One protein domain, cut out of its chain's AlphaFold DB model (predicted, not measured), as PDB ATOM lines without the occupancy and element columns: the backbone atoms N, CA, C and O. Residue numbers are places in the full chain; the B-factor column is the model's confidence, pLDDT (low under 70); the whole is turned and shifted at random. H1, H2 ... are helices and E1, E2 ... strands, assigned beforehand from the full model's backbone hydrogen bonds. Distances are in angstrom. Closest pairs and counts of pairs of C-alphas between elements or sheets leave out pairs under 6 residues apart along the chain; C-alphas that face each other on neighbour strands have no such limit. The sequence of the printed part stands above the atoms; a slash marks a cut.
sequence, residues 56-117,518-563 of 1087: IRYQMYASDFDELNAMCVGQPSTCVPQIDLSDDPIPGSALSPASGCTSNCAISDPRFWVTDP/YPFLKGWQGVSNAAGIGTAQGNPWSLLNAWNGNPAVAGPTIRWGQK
ATOM      1  N   ILE A  56      42.275   8.922 -43.549       90.00
ATOM      2  CA  ILE A  56      41.914   8.758 -42.142       90.00
ATOM      3  C   ILE A  56      42.789   7.649 -41.575       90.00
ATOM      4  O   ILE A  56      42.967   6.604 -42.201       90.00
ATOM      5  N   ARG A  57      43.349   7.881 -40.393       92.69
ATOM      6  CA  ARG A  57      44.019   6.870 -39.586       92.69
ATOM      7  C   ARG A  57      43.253   6.706 -38.282       92.69
ATOM      8  O   ARG A  57      43.322   7.587 -37.430       92.69
ATOM      9  N   TYR A  58      42.618   5.555 -38.126       94.50
ATOM     10  CA  TYR A  58      42.060   5.085 -36.866       94.50
ATOM     11  C   TYR A  58      43.178   4.489 -36.008       94.50
ATOM     12  O   TYR A  58      44.001   3.714 -36.511       94.50
ATOM     13  N   GLN A  59      43.225   4.856 -34.731       94.12
ATOM     14  CA  GLN A  59      44.182   4.350 -33.752       94.12
ATOM     15  C   GLN A  59      43.427   3.729 -32.577       94.12
ATOM     16  O   GLN A  59      42.692   4.436 -31.900       94.12
ATOM     17  N   MET A  60      43.660   2.438 -32.327       91.81
ATOM     18  CA  MET A  60      42.944   1.694 -31.285       91.81
ATOM     19  C   MET A  60      43.622   1.862 -29.924       91.81
ATOM     20  O   MET A  60      44.839   1.655 -29.812       91.81
ATOM     21  N   TYR A  61      42.838   2.180 -28.899       89.88
ATOM     22  CA  TYR A  61      43.247   2.322 -27.501       89.88
ATOM     23  C   TYR A  61      42.619   1.229 -26.624       89.88
ATOM     24  O   TYR A  61      41.903   0.362 -27.118       89.88
ATOM     25  N   ALA A  62      43.007   1.183 -25.346       83.38
ATOM     26  CA  ALA A  62      42.489   0.212 -24.376       83.38
ATOM     27  C   ALA A  62      41.359   0.785 -23.503       83.38
ATOM     28  O   ALA A  62      40.701   0.038 -22.773       83.38
ATOM     29  N   SER A  63      41.218   2.111 -23.502       81.88
ATOM     30  CA  SER A  63      40.210   2.856 -22.764       81.88
ATOM     31  C   SER A  63      40.115   4.290 -23.272       81.88
ATOM     32  O   SER A  63      41.028   4.810 -23.924       81.88
ATOM     33  N   ASP A  64      39.040   4.948 -22.854       83.81
ATOM     34  CA  ASP A  64      38.818   6.383 -22.995       83.81
ATOM     35  C   ASP A  64      39.942   7.227 -22.384       83.81
ATOM     36  O   ASP A  64      40.411   8.199 -22.974       83.81
ATOM     37  N   PHE A  65      40.447   6.831 -21.216       85.75
ATOM     38  CA  PHE A  65      41.570   7.505 -20.572       85.75
ATOM     39  C   PHE A  65      42.837   7.478 -21.438       85.75
ATOM     40  O   PHE A  65      43.513   8.500 -21.566       85.75
ATOM     41  N   ASP A  66      43.168   6.335 -22.044       88.31
ATOM     42  CA  ASP A  66      44.359   6.202 -22.888       88.31
ATOM     43  C   ASP A  66      44.239   7.025 -24.176       88.31
ATOM     44  O   ASP A  66      45.202   7.680 -24.591       88.31
ATOM     45  N   GLU A  67      43.048   7.052 -24.768       91.06
ATOM     46  CA  GLU A  67      42.748   7.874 -25.933       91.06
ATOM     47  C   GLU A  67      42.835   9.375 -25.626       91.06
ATOM     48  O   GLU A  67      43.577  10.121 -26.276       91.06
ATOM     49  N   LEU A  68      42.125   9.832 -24.594       90.81
ATOM     50  CA  LEU A  68      42.105  11.237 -24.193       90.81
ATOM     51  C   LEU A  68      43.496  11.717 -23.757       90.81
ATOM     52  O   LEU A  68      43.878  12.859 -24.031       90.81
ATOM     53  N   ASN A  69      44.307  10.838 -23.158       91.50
ATOM     54  CA  ASN A  69      45.716  11.112 -22.877       91.50
ATOM     55  C   ASN A  69      46.547  11.260 -24.147       91.50
ATOM     56  O   ASN A  69      47.391  12.157 -24.214       91.50
ATOM     57  N   ALA A  70      46.310  10.428 -25.162       91.50
ATOM     58  CA  ALA A  70      46.952  10.582 -26.462       91.50
ATOM     59  C   ALA A  70      46.552  11.900 -27.143       91.50
ATOM     60  O   ALA A  70      47.349  12.469 -27.892       91.50
ATOM     61  N   MET A  71      45.370  12.433 -26.835       90.50
ATOM     62  CA  MET A  71      44.949  13.775 -27.235       90.50
ATOM     63  C   MET A  71      45.463  14.901 -26.314       90.50
ATOM     64  O   MET A  71      45.390  16.081 -26.660       90.50
ATOM     65  N   CYS A  72      46.049  14.553 -25.167       90.94
ATOM     66  CA  CYS A  72      46.507  15.452 -24.109       90.94
ATOM     67  C   CYS A  72      45.402  16.190 -23.327       90.94
ATOM     68  O   CYS A  72      45.667  17.247 -22.743       90.94
ATOM     69  N   VAL A  73      44.186  15.654 -23.266       89.88
ATOM     70  CA  VAL A  73      43.101  16.215 -22.444       89.88
ATOM     71  C   VAL A  73      43.435  16.046 -20.957       89.88
ATOM     72  O   VAL A  73      43.849  14.976 -20.524       89.88
ATOM     73  N   GLY A  74      43.335  17.122 -20.168       86.69
ATOM     74  CA  GLY A  74      43.718  17.130 -18.745       86.69
ATOM     75  C   GLY A  74      45.229  17.016 -18.474       86.69
ATOM     76  O   GLY A  74      45.667  17.112 -17.327       86.69
ATOM     77  N   GLN A  75      46.053  16.858 -19.515       88.38
ATOM     78  CA  GLN A  75      47.500  16.676 -19.399       88.38
ATOM     79  C   GLN A  75      48.255  18.014 -19.349       88.38
ATOM     80  O   GLN A  75      47.752  19.025 -19.854       88.38
ATOM     81  N   PRO A  76      49.496  18.050 -18.815       84.31
ATOM     82  CA  PRO A  76      50.325  19.255 -18.810       84.31
ATOM     83  C   PRO A  76      50.450  19.894 -20.198       84.31
ATOM     84  O   PRO A  76      50.453  19.203 -21.221       84.31
ATOM     85  N   SER A  77      50.637  21.216 -20.242       79.12
ATOM     86  CA  SER A  77      50.769  21.985 -21.493       79.12
ATOM     87  C   SER A  77      51.965  21.576 -22.368       79.12
ATOM     88  O   SER A  77      52.020  21.944 -23.538       79.12
ATOM     89  N   THR A  78      52.906  20.798 -21.827       80.50
ATOM     90  CA  THR A  78      54.037  20.197 -22.552       80.50
ATOM     91  C   THR A  78      53.681  18.910 -23.301       80.50
ATOM     92  O   THR A  78      54.499  18.437 -24.088       80.50
ATOM     93  N   CYS A  79      52.507  18.319 -23.059       84.44
ATOM     94  CA  CYS A  79      52.061  17.125 -23.776       84.44
ATOM     95  C   CYS A  79      51.801  17.454 -25.254       84.44
ATOM     96  O   CYS A  79      51.169  18.468 -25.571       84.44
ATOM     97  N   VAL A  80      52.302  16.585 -26.136       86.69
ATOM     98  CA  VAL A  80      52.187  16.694 -27.594       86.69
ATOM     99  C   VAL A  80      51.109  15.723 -28.083       86.69
ATOM    100  O   VAL A  80      51.332  14.510 -27.999       86.69
ATOM    101  N   PRO A  81      49.975  16.222 -28.608       87.88
ATOM    102  CA  PRO A  81      48.891  15.366 -29.077       87.88
ATOM    103  C   PRO A  81      49.330  14.408 -30.191       87.88
ATOM    104  O   PRO A  81      49.994  14.812 -31.150       87.88
ATOM    105  N   GLN A  82      48.939  13.143 -30.071       88.12
ATOM    106  CA  GLN A  82      49.176  12.087 -31.059       88.12
ATOM    107  C   GLN A  82      47.995  11.928 -32.028       88.12
ATOM    108  O   GLN A  82      48.215  11.581 -33.192       88.12
ATOM    109  N   ILE A  83      46.779  12.251 -31.580       90.12
ATOM    110  CA  ILE A  83      45.529  12.211 -32.356       90.12
ATOM    111  C   ILE A  83      44.910  13.606 -32.515       90.12
ATOM    112  O   ILE A  83      45.243  14.527 -31.768       90.12
ATOM    113  N   ASP A  84      44.059  13.757 -33.528       87.12
ATOM    114  CA  ASP A  84      43.389  14.998 -33.933       87.12
ATOM    115  C   ASP A  84      41.955  15.109 -33.406       87.12
ATOM    116  O   ASP A  84      41.536  16.194 -32.992       87.12
ATOM    117  N   LEU A  85      41.222  13.996 -33.464       88.06
ATOM    118  CA  LEU A  85      39.851  13.826 -32.988       88.06
ATOM    119  C   LEU A  85      39.808  12.625 -32.038       88.06
ATOM    120  O   LEU A  85      40.633  11.712 -32.160       88.06
ATOM    121  N   SER A  86      38.826  12.631 -31.141       88.19
ATOM    122  CA  SER A  86      38.530  11.529 -30.227       88.19
ATOM    123  C   SER A  86      37.110  11.013 -30.454       88.19
ATOM    124  O   SER A  86      36.225  11.799 -30.805       88.19
ATOM    125  N   ASP A  87      36.905   9.705 -30.312       84.69
ATOM    126  CA  ASP A  87      35.580   9.085 -30.312       84.69
ATOM    127  C   ASP A  87      34.901   9.127 -28.928       84.69
ATOM    128  O   ASP A  87      33.701   8.860 -28.816       84.69
ATOM    129  N   ASP A  88      35.632   9.575 -27.900       84.88
ATOM    130  CA  ASP A  88      35.159   9.706 -26.527       84.88
ATOM    131  C   ASP A  88      34.929  11.153 -26.062       84.88
ATOM    132  O   ASP A  88      35.693  12.076 -26.379       84.88
ATOM    133  N   PRO A  89      33.863  11.378 -25.271       84.38
ATOM    134  CA  PRO A  89      33.586  12.683 -24.701       84.38
ATOM    135  C   PRO A  89      34.588  13.040 -23.596       84.38
ATOM    136  O   PRO A  89      35.156  12.191 -22.913       84.38
ATOM    137  N   ILE A  90      34.763  14.341 -23.369       86.88
ATOM    138  CA  ILE A  90      35.603  14.867 -22.292       86.88
ATOM    139  C   ILE A  90      34.932  14.573 -20.946       86.88
ATOM    140  O   ILE A  90      33.805  15.026 -20.722       86.88
ATOM    141  N   PRO A  91      35.625  13.921 -20.000       86.44
ATOM    142  CA  PRO A  91      35.067  13.672 -18.686       86.44
ATOM    143  C   PRO A  91      34.929  14.975 -17.899       86.44
ATOM    144  O   PRO A  91      35.747  15.895 -18.033       86.44
ATOM    145  N   GLY A  92      33.920  15.063 -17.029       84.00
ATOM    146  CA  GLY A  92      33.647  16.275 -16.244       84.00
ATOM    147  C   GLY A  92      34.870  16.787 -15.469       84.00
ATOM    148  O   GLY A  92      35.159  17.988 -15.486       84.00
ATOM    149  N   SER A  93      35.656  15.870 -14.907       85.88
ATOM    150  CA  SER A  93      36.897  16.122 -14.167       85.88
ATOM    151  C   SER A  93      37.993  16.801 -14.992       85.88
ATOM    152  O   SER A  93      38.863  17.454 -14.416       85.88
ATOM    153  N   ALA A  94      37.949  16.696 -16.322       87.62
ATOM    154  CA  ALA A  94      38.878  17.357 -17.233       87.62
ATOM    155  C   ALA A  94      38.244  18.537 -17.985       87.62
ATOM    156  O   ALA A  94      38.966  19.332 -18.583       87.62
ATOM    157  N   LEU A  95      36.917  18.692 -17.952       86.69
ATOM    158  CA  LEU A  95      36.187  19.655 -18.776       86.69
ATOM    159  C   LEU A  95      36.383  21.115 -18.334       86.69
ATOM    160  O   LEU A  95      36.894  21.942 -19.099       86.69
ATOM    161  N   SER A  96      35.964  21.459 -17.112       83.81
ATOM    162  CA  SER A  96      35.913  22.845 -16.627       83.81
ATOM    163  C   SER A  96      36.115  22.952 -15.110       83.81
ATOM    164  O   SER A  96      35.816  22.001 -14.386       83.81
ATOM    165  N   PRO A  97      36.548  24.113 -14.580       81.12
ATOM    166  CA  PRO A  97      36.621  24.311 -13.132       81.12
ATOM    167  C   PRO A  97      35.282  24.124 -12.413       81.12
ATOM    168  O   PRO A  97      35.255  23.683 -11.268       81.12
ATOM    169  N   ALA A  98      34.165  24.433 -13.084       71.88
ATOM    170  CA  ALA A  98      32.827  24.246 -12.529       71.88
ATOM    171  C   ALA A  98      32.448  22.763 -12.380       71.88
ATOM    172  O   ALA A  98      31.625  22.433 -11.535       71.88
ATOM    173  N   SER A  99      33.069  21.879 -13.164       70.19
ATOM    174  CA  SER A  99      32.848  20.431 -13.152       70.19
ATOM    175  C   SER A  99      33.968  19.665 -12.433       70.19
ATOM    176  O   SER A  99      34.162  18.484 -12.687       70.19
ATOM    177  N   GLY A 100      34.729  20.335 -11.555       73.94
ATOM    178  CA  GLY A 100      35.741  19.698 -10.702       73.94
ATOM    179  C   GLY A 100      37.165  19.681 -11.266       73.94
ATOM    180  O   GLY A 100      38.079  19.226 -10.575       73.94
ATOM    181  N   CYS A 101      37.406  20.223 -12.463       84.56
ATOM    182  CA  CYS A 101      38.765  20.325 -12.989       84.56
ATOM    183  C   CYS A 101      39.609  21.331 -12.190       84.56
ATOM    184  O   CYS A 101      39.299  22.519 -12.101       84.56
ATOM    185  N   THR A 102      40.727  20.864 -11.636       83.06
ATOM    186  CA  THR A 102      41.621  21.687 -10.801       83.06
ATOM    187  C   THR A 102      42.820  22.261 -11.562       83.06
ATOM    188  O   THR A 102      43.422  23.231 -11.103       83.06
ATOM    189  N   SER A 103      43.172  21.706 -12.729       82.50
ATOM    190  CA  SER A 103      44.249  22.204 -13.599       82.50
ATOM    191  C   SER A 103      44.127  21.651 -15.026       82.50
ATOM    192  O   SER A 103      43.575  20.574 -15.209       82.50
ATOM    193  N   ASN A 104      44.661  22.373 -16.024       84.31
ATOM    194  CA  ASN A 104      44.660  21.984 -17.450       84.31
ATOM    195  C   ASN A 104      43.266  21.656 -18.016       84.31
ATOM    196  O   ASN A 104      43.093  20.705 -18.776       84.31
ATOM    197  N   CYS A 105      42.265  22.450 -17.633       87.75
ATOM    198  CA  CYS A 105      40.885  22.203 -18.025       87.75
ATOM    199  C   CYS A 105      40.690  22.385 -19.521       87.75
ATOM    200  O   CYS A 105      41.108  23.397 -20.096       87.75
ATOM    201  N   ALA A 106      39.987  21.430 -20.109       87.56
ATOM    202  CA  ALA A 106      39.807  21.286 -21.530       87.56
ATOM    203  C   ALA A 106      39.258  22.549 -22.199       87.56
ATOM    204  O   ALA A 106      39.825  23.044 -23.170       87.56
ATOM    205  N   ILE A 107      38.210  23.139 -21.622       84.94
ATOM    206  CA  ILE A 107      37.570  24.343 -22.169       84.94
ATOM    207  C   ILE A 107      38.516  25.557 -22.244       84.94
ATOM    208  O   ILE A 107      38.290  26.494 -23.007       84.94
ATOM    209  N   SER A 108      39.585  25.551 -21.443       81.94
ATOM    210  CA  SER A 108      40.593  26.613 -21.385       81.94
ATOM    211  C   SER A 108      41.912  26.242 -22.065       81.94
ATOM    212  O   SER A 108      42.820  27.075 -22.130       81.94
ATOM    213  N   ASP A 109      42.040  25.014 -22.567       81.50
ATOM    214  CA  ASP A 109      43.289  24.531 -23.134       81.50
ATOM    215  C   ASP A 109      43.569  25.205 -24.492       81.50
ATOM    216  O   ASP A 109      42.704  25.282 -25.379       81.50
ATOM    217  N   PRO A 110      44.782  25.742 -24.713       78.19
ATOM    218  CA  PRO A 110      45.117  26.356 -25.985       78.19
ATOM    219  C   PRO A 110      45.176  25.354 -27.148       78.19
ATOM    220  O   PRO A 110      45.073  25.814 -28.282       78.19
ATOM    221  N   ARG A 111      45.300  24.040 -26.910       78.38
ATOM    222  CA  ARG A 111      45.552  23.020 -27.944       78.38
ATOM    223  C   ARG A 111      44.315  22.555 -28.701       78.38
ATOM    224  O   ARG A 111      44.442  22.246 -29.882       78.38
ATOM    225  N   PHE A 112      43.145  22.513 -28.075       80.31
ATOM    226  CA  PHE A 112      41.943  21.938 -28.688       80.31
ATOM    227  C   PHE A 112      40.715  22.839 -28.534       80.31
ATOM    228  O   PHE A 112      40.633  23.680 -27.637       80.31
ATOM    229  N   TRP A 113      39.807  22.724 -29.495       82.06
ATOM    230  CA  TRP A 113      38.436  23.197 -29.395       82.06
ATOM    231  C   TRP A 113      37.613  22.164 -28.627       82.06
ATOM    232  O   TRP A 113      37.934  20.978 -28.646       82.06
ATOM    233  N   VAL A 114      36.562  22.629 -27.961       84.31
ATOM    234  CA  VAL A 114      35.586  21.778 -27.276       84.31
ATOM    235  C   VAL A 114      34.224  22.100 -27.864       84.31
ATOM    236  O   VAL A 114      33.895  23.278 -28.024       84.31
ATOM    237  N   THR A 115      33.464  21.074 -28.230       80.12
ATOM    238  CA  THR A 115      32.113  21.254 -28.772       80.12
ATOM    239  C   THR A 115      31.158  21.791 -27.709       80.12
ATOM    240  O   THR A 115      31.385  21.651 -26.500       80.12
ATOM    241  N   ASP A 116      30.054  22.379 -28.160       74.31
ATOM    242  CA  ASP A 116      28.952  22.715 -27.265       74.31
ATOM    243  C   ASP A 116      28.344  21.432 -26.667       74.31
ATOM    244  O   ASP A 116      28.309  20.395 -27.345       74.31
ATOM    245  N   PRO A 117      27.872  21.480 -25.407       71.62
ATOM    246  CA  PRO A 117      27.228  20.339 -24.774       71.62
ATOM    247  C   PRO A 117      25.980  19.945 -25.549       71.62
ATOM    248  O   PRO A 117      25.098  20.767 -25.797       71.62
ATOM    249  N   TYR A 518      33.036  16.972 -27.085       85.62
ATOM    250  CA  TYR A 518      34.192  16.333 -27.688       85.62
ATOM    251  C   TYR A 518      35.336  17.331 -27.857       85.62
ATOM    252  O   TYR A 518      35.096  18.498 -28.200       85.62
ATOM    253  N   PRO A 519      36.585  16.902 -27.627       85.88
ATOM    254  CA  PRO A 519      37.750  17.688 -27.968       85.88
ATOM    255  C   PRO A 519      38.142  17.431 -29.433       85.88
ATOM    256  O   PRO A 519      38.147  16.296 -29.903       85.88
ATOM    257  N   PHE A 520      38.580  18.470 -30.145       85.94
ATOM    258  CA  PHE A 520      39.316  18.312 -31.411       85.94
ATOM    259  C   PHE A 520      40.440  19.347 -31.525       85.94
ATOM    260  O   PHE A 520      40.312  20.475 -31.045       85.94
ATOM    261  N   LEU A 521      41.579  18.992 -32.126       80.56
ATOM    262  CA  LEU A 521      42.747  19.883 -32.144       80.56
ATOM    263  C   LEU A 521      42.476  21.206 -32.880       80.56
ATOM    264  O   LEU A 521      41.875  21.247 -33.956       80.56
ATOM    265  N   LYS A 522      42.986  22.318 -32.333       76.19
ATOM    266  CA  LYS A 522      42.883  23.625 -32.995       76.19
ATOM    267  C   LYS A 522      43.651  23.610 -34.313       76.19
ATOM    268  O   LYS A 522      44.768  23.109 -34.401       76.19
ATOM    269  N   GLY A 523      43.045  24.214 -35.329       66.06
ATOM    270  CA  GLY A 523      43.533  24.199 -36.710       66.06
ATOM    271  C   GLY A 523      42.644  23.359 -37.624       66.06
ATOM    272  O   GLY A 523      42.511  23.711 -38.793       66.06
ATOM    273  N   TRP A 524      41.964  22.343 -37.080       73.31
ATOM    274  CA  TRP A 524      40.911  21.633 -37.799       73.31
ATOM    275  C   TRP A 524      39.677  22.517 -37.994       73.31
ATOM    276  O   TRP A 524      39.261  23.256 -37.096       73.31
ATOM    277  N   GLN A 525      39.130  22.454 -39.201       70.44
ATOM    278  CA  GLN A 525      37.964  23.182 -39.693       70.44
ATOM    279  C   GLN A 525      36.987  22.183 -40.315       70.44
ATOM    280  O   GLN A 525      37.403  21.095 -40.700       70.44
ATOM    281  N   GLY A 526      35.709  22.544 -40.441       69.50
ATOM    282  CA  GLY A 526      34.699  21.669 -41.055       69.50
ATOM    283  C   GLY A 526      34.285  20.471 -40.195       69.50
ATOM    284  O   GLY A 526      33.570  19.605 -40.677       69.50
ATOM    285  N   VAL A 527      34.704  20.421 -38.929       76.62
ATOM    286  CA  VAL A 527      34.246  19.412 -37.966       76.62
ATOM    287  C   VAL A 527      32.777  19.693 -37.626       76.62
ATOM    288  O   VAL A 527      32.436  20.799 -37.198       76.62
ATOM    289  N   SER A 528      31.903  18.710 -37.853       78.69
ATOM    290  CA  SER A 528      30.452  18.841 -37.703       78.69
ATOM    291  C   SER A 528      30.026  18.417 -36.300       78.69
ATOM    292  O   SER A 528      30.336  17.312 -35.879       78.69
ATOM    293  N   ASN A 529      29.283  19.250 -35.573       78.44
ATOM    294  CA  ASN A 529      28.694  18.851 -34.292       78.44
ATOM    295  C   ASN A 529      27.263  18.351 -34.534       78.44
ATOM    296  O   ASN A 529      26.329  19.153 -34.565       78.44
ATOM    297  N   ALA A 530      27.103  17.052 -34.794       77.62
ATOM    298  CA  ALA A 530      25.803  16.471 -35.107       77.62
ATOM    299  C   ALA A 530      24.893  16.449 -33.868       77.62
ATOM    300  O   ALA A 530      25.324  16.111 -32.764       77.62
ATOM    301  N   ALA A 531      23.624  16.812 -34.049       74.62
ATOM    302  CA  ALA A 531      22.634  16.834 -32.981       74.62
ATOM    303  C   ALA A 531      22.465  15.425 -32.400       74.62
ATOM    304  O   ALA A 531      22.207  14.477 -33.138       74.62
ATOM    305  N   GLY A 532      22.639  15.291 -31.087       70.12
ATOM    306  CA  GLY A 532      22.554  14.005 -30.402       70.12
ATOM    307  C   GLY A 532      23.791  13.112 -30.505       70.12
ATOM    308  O   GLY A 532      23.912  12.161 -29.749       70.12
ATOM    309  N   ILE A 533      24.730  13.405 -31.401       74.62
ATOM    310  CA  ILE A 533      25.859  12.508 -31.690       74.62
ATOM    311  C   ILE A 533      27.203  13.173 -31.354       74.62
ATOM    312  O   ILE A 533      28.134  12.525 -30.884       74.62
ATOM    313  N   GLY A 534      27.314  14.490 -31.526       77.44
ATOM    314  CA  GLY A 534      28.564  15.220 -31.340       77.44
ATOM    315  C   GLY A 534      29.452  15.175 -32.585       77.44
ATOM    316  O   GLY A 534      28.958  15.115 -33.710       77.44
ATOM    317  N   THR A 535      30.774  15.220 -32.415       78.19
ATOM    318  CA  THR A 535      31.749  15.163 -33.529       78.19
ATOM    319  C   THR A 535      32.298  13.762 -33.784       78.19
ATOM    320  O   THR A 535      33.214  13.615 -34.588       78.19
ATOM    321  N   ALA A 536      31.777  12.772 -33.063       73.06
ATOM    322  CA  ALA A 536      32.345  11.442 -32.906       73.06
ATOM    323  C   ALA A 536      31.385  10.344 -33.414       73.06
ATOM    324  O   ALA A 536      30.628  10.601 -34.347       73.06
ATOM    325  N   GLN A 537      31.458   9.144 -32.826       71.12
ATOM    326  CA  GLN A 537      30.778   7.887 -33.186       71.12
ATOM    327  C   GLN A 537      29.455   8.070 -33.937       71.12
ATOM    328  O   GLN A 537      28.501   8.616 -33.393       71.12
ATOM    329  N   GLY A 538      29.381   7.598 -35.182       70.12
ATOM    330  CA  GLY A 538      28.176   7.695 -36.013       70.12
ATOM    331  C   GLY A 538      27.956   9.047 -36.706       70.12
ATOM    332  O   GLY A 538      26.918   9.240 -37.341       70.12
ATOM    333  N   ASN A 539      28.908   9.987 -36.637       80.12
ATOM    334  CA  ASN A 539      28.873  11.245 -37.388       80.12
ATOM    335  C   ASN A 539      29.857  11.250 -38.580       80.12
ATOM    336  O   ASN A 539      30.947  11.832 -38.484       80.12
ATOM    337  N   PRO A 540      29.451  10.723 -39.752       80.69
ATOM    338  CA  PRO A 540      30.305  10.705 -40.942       80.69
ATOM    339  C   PRO A 540      30.612  12.115 -41.473       80.69
ATOM    340  O   PRO A 540      31.592  12.339 -42.180       80.69
ATOM    341  N   TRP A 541      29.803  13.120 -41.119       80.62
ATOM    342  CA  TRP A 541      29.972  14.489 -41.610       80.62
ATOM    343  C   TRP A 541      31.249  15.141 -41.095       80.62
ATOM    344  O   TRP A 541      31.872  15.916 -41.816       80.62
ATOM    345  N   SER A 542      31.671  14.818 -39.870       81.12
ATOM    346  CA  SER A 542      32.939  15.325 -39.343       81.12
ATOM    347  C   SER A 542      34.111  14.849 -40.185       81.12
ATOM    348  O   SER A 542      34.921  15.669 -40.600       81.12
ATOM    349  N   LEU A 543      34.178  13.560 -40.505       82.75
ATOM    350  CA  LEU A 543      35.267  13.012 -41.312       82.75
ATOM    351  C   LEU A 543      35.207  13.435 -42.777       82.75
ATOM    352  O   LEU A 543      36.243  13.672 -43.403       82.75
ATOM    353  N   LEU A 544      33.996  13.580 -43.308       79.81
ATOM    354  CA  LEU A 544      33.772  14.045 -44.665       79.81
ATOM    355  C   LEU A 544      34.233  15.504 -44.842       79.81
ATOM    356  O   LEU A 544      34.891  15.847 -45.823       79.81
ATOM    357  N   ASN A 545      33.917  16.380 -43.888       76.38
ATOM    358  CA  ASN A 545      34.149  17.818 -44.022       76.38
ATOM    359  C   ASN A 545      35.444  18.315 -43.351       76.38
ATOM    360  O   ASN A 545      35.892  19.419 -43.683       76.38
ATOM    361  N   ALA A 546      36.060  17.540 -42.448       76.06
ATOM    362  CA  ALA A 546      37.231  17.976 -41.692       76.06
ATOM    363  C   ALA A 546      38.476  18.194 -42.565       76.06
ATOM    364  O   ALA A 546      38.896  17.328 -43.340       76.06
ATOM    365  N   TRP A 547      39.124  19.346 -42.375       71.00
ATOM    366  CA  TRP A 547      40.400  19.687 -43.005       71.00
ATOM    367  C   TRP A 547      41.273  20.567 -42.109       71.00
ATOM    368  O   TRP A 547      40.787  21.258 -41.211       71.00
ATOM    369  N   ASN A 548      42.579  20.570 -42.378       66.12
ATOM    370  CA  ASN A 548      43.541  21.434 -41.705       66.12
ATOM    371  C   ASN A 548      44.669  21.824 -42.672       66.12
ATOM    372  O   ASN A 548      45.412  20.968 -43.143       66.12
ATOM    373  N   GLY A 549      44.809  23.120 -42.970       54.22
ATOM    374  CA  GLY A 549      45.861  23.623 -43.866       54.22
ATOM    375  C   GLY A 549      47.257  23.683 -43.227       54.22
ATOM    376  O   GLY A 549      48.256  23.770 -43.936       54.22
ATOM    377  N   ASN A 550      47.335  23.631 -41.892       55.19
ATOM    378  CA  ASN A 550      48.570  23.682 -41.103       55.19
ATOM    379  C   ASN A 550      48.497  22.699 -39.912       55.19
ATOM    380  O   ASN A 550      48.509  23.136 -38.756       55.19
ATOM    381  N   PRO A 551      48.383  21.382 -40.155       57.94
ATOM    382  CA  PRO A 551      48.242  20.409 -39.083       57.94
ATOM    383  C   PRO A 551      49.489  20.384 -38.194       57.94
ATOM    384  O   PRO A 551      50.620  20.511 -38.668       57.94
ATOM    385  N   ALA A 552      49.277  20.216 -36.884       49.97
ATOM    386  CA  ALA A 552      50.352  20.153 -35.890       49.97
ATOM    387  C   ALA A 552      51.340  19.001 -36.166       49.97
ATOM    388  O   ALA A 552      52.513  19.088 -35.804       49.97
ATOM    389  N   VAL A 553      50.873  17.950 -36.849       52.22
ATOM    390  CA  VAL A 553      51.689  16.889 -37.447       52.22
ATOM    391  C   VAL A 553      51.493  16.949 -38.959       52.22
ATOM    392  O   VAL A 553      50.366  16.932 -39.435       52.22
ATOM    393  N   ALA A 554      52.586  17.059 -39.714       45.31
ATOM    394  CA  ALA A 554      52.536  17.284 -41.156       45.31
ATOM    395  C   ALA A 554      51.816  16.149 -41.914       45.31
ATOM    396  O   ALA A 554      52.129  14.974 -41.718       45.31
ATOM    397  N   GLY A 555      50.928  16.525 -42.837       53.00
ATOM    398  CA  GLY A 555      50.242  15.624 -43.764       53.00
ATOM    399  C   GLY A 555      48.711  15.736 -43.693       53.00
ATOM    400  O   GLY A 555      48.174  16.154 -42.672       53.00
ATOM    401  N   PRO A 556      47.996  15.336 -44.756       64.44
ATOM    402  CA  PRO A 556      46.543  15.498 -44.904       64.44
ATOM    403  C   PRO A 556      45.721  14.410 -44.195       64.44
ATOM    404  O   PRO A 556      44.685  13.976 -44.704       64.44
ATOM    405  N   THR A 557      46.233  13.891 -43.079       80.06
ATOM    406  CA  THR A 557      45.680  12.717 -42.402       80.06
ATOM    407  C   THR A 557      44.897  13.136 -41.170       80.06
ATOM    408  O   THR A 557      45.479  13.700 -40.244       80.06
ATOM    409  N   ILE A 558      43.613  12.785 -41.123       86.00
ATOM    410  CA  ILE A 558      42.831  12.821 -39.885       86.00
ATOM    411  C   ILE A 558      43.302  11.656 -39.015       86.00
ATOM    412  O   ILE A 558      43.195  10.500 -39.427       86.00
ATOM    413  N   ARG A 559      43.848  11.930 -37.829       89.88
ATOM    414  CA  ARG A 559      44.163  10.891 -36.837       89.88
ATOM    415  C   ARG A 559      43.031  10.824 -35.826       89.88
ATOM    416  O   ARG A 559      42.893  11.732 -35.012       89.88
ATOM    417  N   TRP A 560      42.237   9.768 -35.885       91.69
ATOM    418  CA  TRP A 560      41.096   9.585 -34.999       91.69
ATOM    419  C   TRP A 560      41.399   8.476 -33.989       91.69
ATOM    420  O   TRP A 560      41.801   7.376 -34.379       91.69
ATOM    421  N   GLY A 561      41.283   8.792 -32.700       92.25
ATOM    422  CA  GLY A 561      41.283   7.784 -31.643       92.25
ATOM    423  C   GLY A 561      40.007   6.946 -31.662       92.25
ATOM    424  O   GLY A 561      38.964   7.421 -32.109       92.25
ATOM    425  N   GLN A 562      40.151   5.682 -31.286       90.06
ATOM    426  CA  GLN A 562      39.057   4.761 -31.015       90.06
ATOM    427  C   GLN A 562      39.371   4.033 -29.712       90.06
ATOM    428  O   GLN A 562      40.407   3.360 -29.614       90.06
ATOM    429  N   LYS A 563      38.485   4.130 -28.725       83.06
ATOM    430  CA  LYS A 563      38.735   3.566 -27.392       83.06
ATOM    431  C   LYS A 563      38.799   2.052 -27.322       83.06
ATOM    432  O   LYS A 563      39.325   1.511 -26.351       83.06
TER     433      LYS A 563
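This is residues 56 to 117 and 518 to 563 of the 1087 residues of an uncharacterized protein of Candidatus Bathyarchaeota archaeon (UniProt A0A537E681). With little regular structure, this rounded body is mostly loops round two small two-stranded sheets: antiparallel E2 and E3 near the middle, parallel E1 and E4 toward one side, with H2 and H3 farther out. The 108 printed residues run E1 H1 H2 E2 E3 H3 E4; only 34 are in named elements, class mixed. It is compact, radius of gyration of the C-alphas 12.9 A, spanning 35 by 31 by 26 A.

E1, residues 56 to 60, starts at C-alpha (41.914, 8.758, -42.142). H1 is 64 to 70, H2 92 to 95, E2 112 to 114, E3 519 to 521, H3 540 to 545. E4, 557 to 562, measures 15.4 A, ending at C-alpha (39.057, 4.761, -31.015).

E1 and E4 are parallel at 26 degrees; N 57 and O 558 are 2.8 A apart. The closest C-alphas of H1 and E4, Glu 67 and Gly 561, are 5.9 A apart. E2 and E3 are antiparallel at 148 degrees; N 113 and O 520 are 2.8 A apart. E3 and E4 are apart. H1 and H3 have every O i to N i+4 pair within hydrogen-bond range; H2 is too short for one.

Residues 118 to 517 are not printed; C-alphas 117 and 518 are 8.5 A apart. Links H1 to H2, H2 to E2, E3 to H3 and H3 to E4 are long. pLDDT is under 70 at 523, 526 and 548 to 556.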